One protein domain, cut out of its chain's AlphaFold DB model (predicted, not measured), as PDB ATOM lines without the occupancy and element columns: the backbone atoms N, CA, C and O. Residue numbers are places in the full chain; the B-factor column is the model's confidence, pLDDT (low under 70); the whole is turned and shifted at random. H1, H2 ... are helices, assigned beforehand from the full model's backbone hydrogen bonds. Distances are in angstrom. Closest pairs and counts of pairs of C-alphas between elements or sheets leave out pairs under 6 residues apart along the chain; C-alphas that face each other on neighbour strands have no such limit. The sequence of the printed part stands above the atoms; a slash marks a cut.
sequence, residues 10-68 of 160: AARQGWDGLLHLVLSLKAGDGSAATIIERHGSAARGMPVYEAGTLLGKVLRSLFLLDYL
ATOM      1  N   ALA A  10      14.000  39.628  33.352       87.44
ATOM      2  CA  ALA A  10      14.865  38.646  34.004       87.44
ATOM      3  C   ALA A  10      14.323  38.224  35.380       87.44
ATOM      4  O   ALA A  10      14.254  37.035  35.666       87.44
ATOM      5  N   ALA A  11      13.837  39.174  36.190       89.25
ATOM      6  CA  ALA A  11      13.235  38.863  37.486       89.25
ATOM      7  C   ALA A  11      11.945  38.037  37.360       89.25
ATOM      8  O   ALA A  11      11.712  37.150  38.175       89.25
ATOM      9  N   ARG A  12      11.115  38.279  36.332       92.56
ATOM     10  CA  ARG A  12       9.932  37.433  36.077       92.56
ATOM     11  C   ARG A  12      10.325  36.011  35.695       92.56
ATOM     12  O   ARG A  12       9.749  35.071  36.219       92.56
ATOM     13  N   GLN A  13      11.303  35.864  34.804       94.38
ATOM     14  CA  GLN A  13      11.782  34.552  34.356       94.38
ATOM     15  C   GLN A  13      12.456  33.760  35.482       94.38
ATOM     16  O   GLN A  13      12.374  32.540  35.513       94.38
ATOM     17  N   GLY A  14      13.119  34.447  36.412       94.44
ATOM     18  CA  GLY A  14      13.795  33.819  37.541       94.44
ATOM     19  C   GLY A  14      12.912  33.486  38.736       94.44
ATOM     20  O   GLY A  14      13.429  32.919  39.696       94.44
ATOM     21  N   TRP A  15      11.626  33.849  38.719       95.44
ATOM     22  CA  TRP A  15      10.739  33.688  39.872       95.44
ATOM     23  C   TRP A  15      10.576  32.223  40.282       95.44
ATOM     24  O   TRP A  15      10.802  31.884  41.442       95.44
ATOM     25  N   ASP A  16      10.285  31.345  39.325       96.56
ATOM     26  CA  ASP A  16      10.108  29.916  39.604       96.56
ATOM     27  C   ASP A  16      11.417  29.275  40.084       96.56
ATOM     28  O   ASP A  16      11.426  28.486  41.027       96.56
ATOM     29  N   GLY A  17      12.555  29.687  39.512       94.31
ATOM     30  CA  GLY A  17      13.873  29.243  39.967       94.31
ATOM     31  C   GLY A  17      14.203  29.706  41.390       94.31
ATOM     32  O   GLY A  17      14.776  28.945  42.168       94.31
ATOM     33  N   LEU A  18      13.795  30.922  41.767       94.56
ATOM     34  CA  LEU A  18      13.913  31.407  43.141       94.56
ATOM     35  C   LEU A  18      13.026  30.597  44.097       94.56
ATOM     36  O   LEU A  18      13.476  30.242  45.185       94.56
ATOM     37  N   LEU A  19      11.792  30.274  43.698       95.12
ATOM     38  CA  LEU A  19      10.897  29.430  44.495       95.12
ATOM     39  C   LEU A  19      11.480  28.032  44.699       95.12
ATOM     40  O   LEU A  19      11.512  27.557  45.831       95.12
ATOM     41  N   HIS A  20      11.998  27.402  43.642       92.69
ATOM     42  CA  HIS A  20      12.681  26.113  43.748       92.69
ATOM     43  C   HIS A  20      13.870  26.181  44.704       92.69
ATOM     44  O   HIS A  20      13.992  25.330  45.575       92.69
ATOM     45  N   LEU A  21      14.693  27.228  44.619       91.81
ATOM     46  CA  LEU A  21      15.823  27.425  45.527       91.81
ATOM     47  C   LEU A  21      15.384  27.529  46.997       91.81
ATOM     48  O   LEU A  21      16.005  26.928  47.873       91.81
ATOM     49  N   VAL A  22      14.292  28.249  47.274       91.81
ATOM     50  CA  VAL A  22      13.721  28.355  48.627       91.81
ATOM     51  C   VAL A  22      13.154  27.015  49.101       91.81
ATOM     52  O   VAL A  22      13.320  26.662  50.268       91.81
ATOM     53  N   LEU A  23      12.495  26.266  48.216       92.81
ATOM     54  CA  LEU A  23      11.949  24.945  48.528       92.81
ATOM     55  C   LEU A  23      13.060  23.929  48.811       92.81
ATOM     56  O   LEU A  23      12.984  23.253  49.830       92.81
ATOM     57  N   SER A  24      14.119  23.888  47.999       90.56
ATOM     58  CA  SER A  24      15.294  23.042  48.239       90.56
ATOM     59  C   SER A  24      15.975  23.377  49.566       90.56
ATOM     60  O   SER A  24      16.347  22.475  50.312       90.56
ATOM     61  N   LEU A  25      16.090  24.666  49.912       89.81
ATOM     62  CA  LEU A  25      16.628  25.074  51.212       89.81
ATOM     63  C   LEU A  25      15.741  24.596  52.371       89.81
ATOM     64  O   LEU A  25      16.257  24.125  53.379       89.81
ATOM     65  N   LYS A  26      14.413  24.699  52.236       89.50
ATOM     66  CA  LYS A  26      13.466  24.203  53.250       89.50
ATOM     67  C   LYS A  26      13.469  22.679  53.376       89.50
ATOM     68  O   LYS A  26      13.277  22.184  54.480       89.50
ATOM     69  N   ALA A  27      13.662  21.963  52.272       91.38
ATOM     70  CA  ALA A  27      13.748  20.505  52.244       91.38
ATOM     71  C   ALA A  27      15.074  19.975  52.820       91.38
ATOM     72  O   ALA A  27      15.143  18.822  53.228       91.38
ATOM     73  N   GLY A  28      16.107  20.824  52.905       86.62
ATOM     74  CA  GLY A  28      17.438  20.435  53.374       86.62
ATOM     75  C   GLY A  28      18.339  19.863  52.276       86.62
ATOM     76  O   GLY A  28      19.426  19.376  52.578       86.62
ATOM     77  N   ASP A  29      17.938  19.979  51.007       84.25
ATOM     78  CA  ASP A  29      18.651  19.419  49.848       84.25
ATOM     79  C   ASP A  29      19.928  20.200  49.476       84.25
ATOM     80  O   ASP A  29      20.653  19.842  48.546       84.25
ATOM     81  N   GLY A  30      20.226  21.293  50.183       76.81
ATOM     82  CA  GLY A  30      21.418  22.103  49.960       76.81
ATOM     83  C   GLY A  30      21.791  22.952  51.168       76.81
ATOM     84  O   GLY A  30      20.933  23.486  51.871       76.81
ATOM     85  N   SER A  31      23.097  23.111  51.398       83.94
ATOM     86  CA  SER A  31      23.583  24.004  52.449       83.94
ATOM     87  C   SER A  31      23.356  25.470  52.064       83.94
ATOM     88  O   SER A  31      23.516  25.861  50.902       83.94
ATOM     89  N   ALA A  32      23.053  26.313  53.054       85.19
ATOM     90  CA  ALA A  32      22.955  27.757  52.848       85.19
ATOM     91  C   ALA A  32      24.251  28.342  52.251       85.19
ATOM     92  O   ALA A  32      24.192  29.248  51.421       85.19
ATOM     93  N   ALA A  33      25.412  27.785  52.612       86.94
ATOM     94  CA  ALA A  33      26.706  28.198  52.073       86.94
ATOM     95  C   ALA A  33      26.792  27.972  50.555       86.94
ATOM     96  O   ALA A  33      27.121  28.897  49.819       86.94
ATOM     97  N   THR A  34      26.408  26.787  50.075       86.00
ATOM     98  CA  THR A  34      26.409  26.451  48.640       86.00
ATOM     99  C   THR A  34      25.431  27.318  47.849       86.00
ATOM    100  O   THR A  34      25.713  27.723  46.719       86.00
ATOM    101  N   ILE A  35      24.273  27.635  48.436       86.62
ATOM    102  CA  ILE A  35      23.293  28.536  47.821       86.62
ATOM    103  C   ILE A  35      23.876  29.942  47.665       86.62
ATOM    104  O   ILE A  35      23.780  30.511  46.579       86.62
ATOM    105  N   ILE A  36      24.498  30.483  48.716       86.62
ATOM    106  CA  ILE A  36      25.120  31.815  48.695       86.62
ATOM    107  C   ILE A  36      26.292  31.859  47.713       86.62
ATOM    108  O   ILE A  36      26.441  32.841  46.994       86.62
ATOM    109  N   GLU A  37      27.101  30.807  47.643       87.12
ATOM    110  CA  GLU A  37      28.211  30.722  46.695       87.12
ATOM    111  C   GLU A  37      27.714  30.780  45.242       87.12
ATOM    112  O   GLU A  37      28.217  31.564  44.439       87.12
ATOM    113  N   ARG A  38      26.671  30.004  44.913       85.94
ATOM    114  CA  ARG A  38      26.143  29.903  43.542       85.94
ATOM    115  C   ARG A  38      25.233  31.055  43.124       85.94
ATOM    116  O   ARG A  38      25.228  31.423  41.956       85.94
ATOM    117  N   HIS A  39      24.437  31.587  44.047       86.88
ATOM    118  CA  HIS A  39      23.391  32.583  43.770       86.88
ATOM    119  C   HIS A  39      23.652  33.921  44.470       86.88
ATOM    120  O   HIS A  39      22.767  34.773  44.544       86.88
ATOM    121  N   GLY A  40      24.857  34.112  45.008       85.81
ATOM    122  CA  GLY A  40      25.290  35.355  45.631       85.81
ATOM    123  C   GLY A  40      25.629  36.441  44.615       85.81
ATOM    124  O   GLY A  40      25.195  36.427  43.467       85.81
ATOM    125  N   SER A  41      26.434  37.416  45.036       86.44
ATOM    126  CA  SER A  41      26.752  38.598  44.216       86.44
ATOM    127  C   SER A  41      27.412  38.292  42.862       86.44
ATOM    128  O   SER A  41      27.260  39.083  41.933       86.44
ATOM    129  N   ALA A  42      28.087  37.146  42.732       86.94
ATOM    130  CA  ALA A  42      28.677  36.681  41.477       86.94
ATOM    131  C   ALA A  42      27.626  36.274  40.426       86.94
ATOM    132  O   ALA A  42      27.920  36.293  39.237       86.94
ATOM    133  N   ALA A  43      26.391  35.970  40.840       89.75
ATOM    134  CA  ALA A  43      25.288  35.604  39.953       89.75
ATOM    135  C   ALA A  43      24.503  36.816  39.415       89.75
ATOM    136  O   ALA A  43      23.410  36.651  38.875       89.75
ATOM    137  N   ARG A  44      25.022  38.045  39.561       89.12
ATOM    138  CA  ARG A  44      24.397  39.259  39.007       89.12
ATOM    139  C   ARG A  44      24.090  39.103  37.520       89.12
ATOM    140  O   ARG A  44      24.926  38.628  36.760       89.12
ATOM    141  N   GLY A  45      22.893  39.519  37.111       86.75
ATOM    142  CA  GLY A  45      22.401  39.326  35.748       86.75
ATOM    143  C   GLY A  45      21.745  37.965  35.490       86.75
ATOM    144  O   GLY A  45      21.025  37.834  34.501       86.75
ATOM    145  N   MET A  46      21.906  36.972  36.374       92.56
ATOM    146  CA  MET A  46      21.167  35.710  36.272       92.56
ATOM    147  C   MET A  46      19.699  35.915  36.682       92.56
ATOM    148  O   MET A  46      19.441  36.580  37.689       92.56
ATOM    149  N   PRO A  47      18.722  35.300  35.990       93.88
ATOM    150  CA  PRO A  47      17.299  35.497  36.278       93.88
ATOM    151  C   PRO A  47      16.922  35.293  37.754       93.88
ATOM    152  O   PRO A  47      16.230  36.129  38.335       93.88
ATOM    153  N   VAL A  48      17.409  34.215  38.384       93.56
ATOM    154  CA  VAL A  48      17.119  33.884  39.796       93.56
ATOM    155  C   VAL A  48      17.674  34.943  40.754       93.56
ATOM    156  O   VAL A  48      16.996  35.340  41.702       93.56
ATOM    157  N   TYR A  49      18.880  35.454  40.485       93.88
ATOM    158  CA  TYR A  49      19.479  36.536  41.267       93.88
ATOM    159  C   TYR A  49      18.666  37.832  41.148       93.88
ATOM    160  O   TYR A  49      18.402  38.503  42.148       93.88
ATOM    161  N   GLU A  50      18.234  38.181  39.934       93.81
ATOM    162  CA  GLU A  50      17.417  39.371  39.685       93.81
ATOM    163  C   GLU A  50      16.047  39.271  40.375       93.81
ATOM    164  O   GLU A  50      15.573  40.248  40.962       93.81
ATOM    165  N   ALA A  51      15.436  38.082  40.379       94.31
ATOM    166  CA  ALA A  51      14.203  37.810  41.117       94.31
ATOM    167  C   ALA A  51      14.397  37.989  42.633       94.31
ATOM    168  O   ALA A  51      13.611  38.683  43.285       94.31
ATOM    169  N   GLY A  52      15.476  37.430  43.194       93.62
ATOM    170  CA  GLY A  52      15.812  37.577  44.613       93.62
ATOM    171  C   GLY A  52      16.109  39.026  45.002       93.62
ATOM    172  O   GLY A  52      15.644  39.512  46.035       93.62
ATOM    173  N   THR A  53      16.812  39.759  44.139       93.06
ATOM    174  CA  THR A  53      17.103  41.187  44.329       93.06
ATOM    175  C   THR A  53      15.822  42.017  44.341       93.06
ATOM    176  O   THR A  53      15.651  42.882  45.204       93.06
ATOM    177  N   LEU A  54      14.897  41.745  43.417       93.31
ATOM    178  CA  LEU A  54      13.597  42.411  43.366       93.31
ATOM    179  C   LEU A  54      12.793  42.167  44.652       93.31
ATOM    180  O   LEU A  54      12.300  43.126  45.249       93.31
ATOM    181  N   LEU A  55      12.719  40.913  45.111       93.44
ATOM    182  CA  LEU A  55      12.075  40.554  46.376       93.44
ATOM    183  C   LEU A  55      12.714  41.299  47.559       93.44
ATOM    184  O   LEU A  55      12.009  41.908  48.363       93.44
ATOM    185  N   GLY A  56      14.046  41.332  47.626       93.25
ATOM    186  CA  GLY A  56      14.783  42.066  48.655       93.25
ATOM    187  C   GLY A  56      14.477  43.568  48.664       93.25
ATOM    188  O   GLY A  56      14.289  44.150  49.734       93.25
ATOM    189  N   LYS A  57      14.353  44.206  47.490       93.81
ATOM    190  CA  LYS A  57      13.952  45.623  47.378       93.81
ATOM    191  C   LYS A  57      12.536  45.866  47.922       93.81
ATOM    192  O   LYS A  57      12.314  46.875  48.597       93.81
ATOM    193  N   VAL A  58      11.594  44.953  47.670       93.19
ATOM    194  CA  VAL A  58      10.224  45.036  48.212       93.19
ATOM    195  C   VAL A  58      10.237  44.901  49.735       93.19
ATOM    196  O   VAL A  58       9.709  45.776  50.420       93.19
ATOM    197  N   LEU A  59      10.906  43.879  50.276       95.12
ATOM    198  CA  LEU A  59      11.015  43.668  51.725       95.12
ATOM    199  C   LEU A  59      11.675  44.860  52.432       95.12
ATOM    200  O   LEU A  59      11.173  45.330  53.451       95.12
ATOM    201  N   ARG A  60      12.750  45.412  51.854       95.06
ATOM    202  CA  ARG A  60      13.394  46.635  52.356       95.06
ATOM    203  C   ARG A  60      12.431  47.822  52.372       95.06
ATOM    204  O   ARG A  60      12.464  48.614  53.310       95.06
ATOM    205  N   SER A  61      11.600  47.959  51.342       94.62
ATOM    206  CA  SER A  61      10.626  49.051  51.251       94.62
ATOM    207  C   SER A  61       9.550  48.926  52.329       94.62
ATOM    208  O   SER A  61       9.264  49.909  53.005       94.62
ATOM    209  N   LEU A  62       9.014  47.720  52.546       94.81
ATOM    210  CA  LEU A  62       8.061  47.446  53.627       94.81
ATOM    211  C   LEU A  62       8.669  47.743  55.001       94.81
ATOM    212  O   LEU A  62       8.073  48.472  55.790       94.81
ATOM    213  N   PHE A  63       9.894  47.269  55.245       95.25
ATOM    214  CA  PHE A  63      10.629  47.570  56.471       95.25
ATOM    215  C   PHE A  63      10.791  49.078  56.686       95.25
ATOM    216  O   PHE A  63      10.568  49.572  57.788       95.25
ATOM    217  N   LEU A  64      11.172  49.827  55.645       95.50
ATOM    218  CA  LEU A  64      11.388  51.268  55.757       95.50
ATOM    219  C   LEU A  64      10.081  52.020  56.036       95.50
ATOM    220  O   LEU A  64      10.077  52.946  56.842       95.50
ATOM    221  N   LEU A  65       8.974  51.614  55.409       95.62
ATOM    222  CA  LEU A  65       7.654  52.180  55.693       95.62
ATOM    223  C   LEU A  65       7.268  51.950  57.154       95.62
ATOM    224  O   LEU A  65       6.905  52.902  57.842       95.62
ATOM    225  N   ASP A  66       7.434  50.727  57.656       96.50
ATOM    226  CA  ASP A  66       7.186  50.410  59.061       96.50
ATOM    227  C   ASP A  66       8.095  51.213  59.997       96.50
ATOM    228  O   ASP A  66       7.631  51.776  60.987       96.50
ATOM    229  N   TYR A  67       9.378  51.337  59.661       96.00
ATOM    230  CA  TYR A  67      10.352  52.109  60.427       96.00
ATOM    231  C   TYR A  67       9.997  53.598  60.533       96.00
ATOM    232  O   TYR A  67      10.149  54.212  61.598       96.00
ATOM    233  N   LEU A  68       9.507  54.192  59.444       95.56
ATOM    234  CA  LEU A  68       9.114  55.599  59.408       95.56
ATOM    235  C   LEU A  68       7.780  55.827  60.129       95.56
ATOM    236  O   LEU A  68       7.680  56.734  60.958       95.56
TER     237      LEU A  68
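Overview. This is residues 10 to 68 of the 160 residues of the protein "DDE_Tnp_Tn3 domain-containing protein" of Novosphingobium resinovorum (UniProt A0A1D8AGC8). Picture a long helical arm, H4, growing out of a small helical body and making a corner with it. In the body H2 and H3 run side by side in opposite ways, a little way apart; the beginning of H4 meets the start of H2 and comes near the end of H3, the short H1 packs on that same part of H4, and residues 56 to 68 of H4 stick out free. The printed part has 59 residues with four named helices, in the order H1, H2, H3, H4, and no named strand; its class is all helix. It is only just loose, close to compact, with a radius of gyration of the C-alphas of 12.6 A, and elongated, spanning 38 by 24 by 20 A.

Arrangement. Begin with H4, residues 47 to 68. With residues 47 to 54 alone it touches H1, residues 10 to 13; look at Ala 11 and Ala 51, whose C-alphas are the closest, 3.9 A apart. With residues 47 to 52 alone it touches H2, residues 15 to 27, which meets it with residues 15 to 18 alone. The closest C-alphas there are those of Leu 18 and Val 48, 5.3 A apart, and the two helices stand about perpendicular, at 81 degrees. H3, residues 32 to 39, is close to H4 but not clearly touching; the closest C-alphas, of His 39 and Tyr 49, are 6.1 A apart, and the two run opposite ways at a steep tilt of 66 degrees. H3 is also close to H2 but not clearly touching, with the C-alphas of Leu 25 and Ala 32 the closest at 7.1 A; they run opposite ways at a shallow tilt of 17 degrees. H1 and H2 meet only through their link, and H1 and H3 are apart. In H2, H3 and H4 every pair of O i and N i+4 is within hydrogen-bond range; H1 is too short for such a pair, and its one O i to N i+3 pair is within range.

Along the chain. Find C-alpha 47 at (17.299, 35.497, 36.278); from there H4 runs 31.7 A to C-alpha 68 at (9.114, 55.599, 59.408). H1 begins at C-alpha 10, at (14.865, 38.646, 34.004). H2 is 18.3 A from first to last C-alpha, H3 10.3 A and H1 5.1 A.

Size, cuts and confidence. The two C-alphas farthest apart are those of Asp 29 and Leu 68, at 38.6 A. Without residues 56 to 68, the body has 46 residues and spans 27 by 20 by 13 A. The printed part has no cut. The links from H1 to H2 and from H2 to H3 are tight, that from H3 to H4 is short, and none is long. The mean pLDDT of the printed part is 91.2, and no printed residue is under 70.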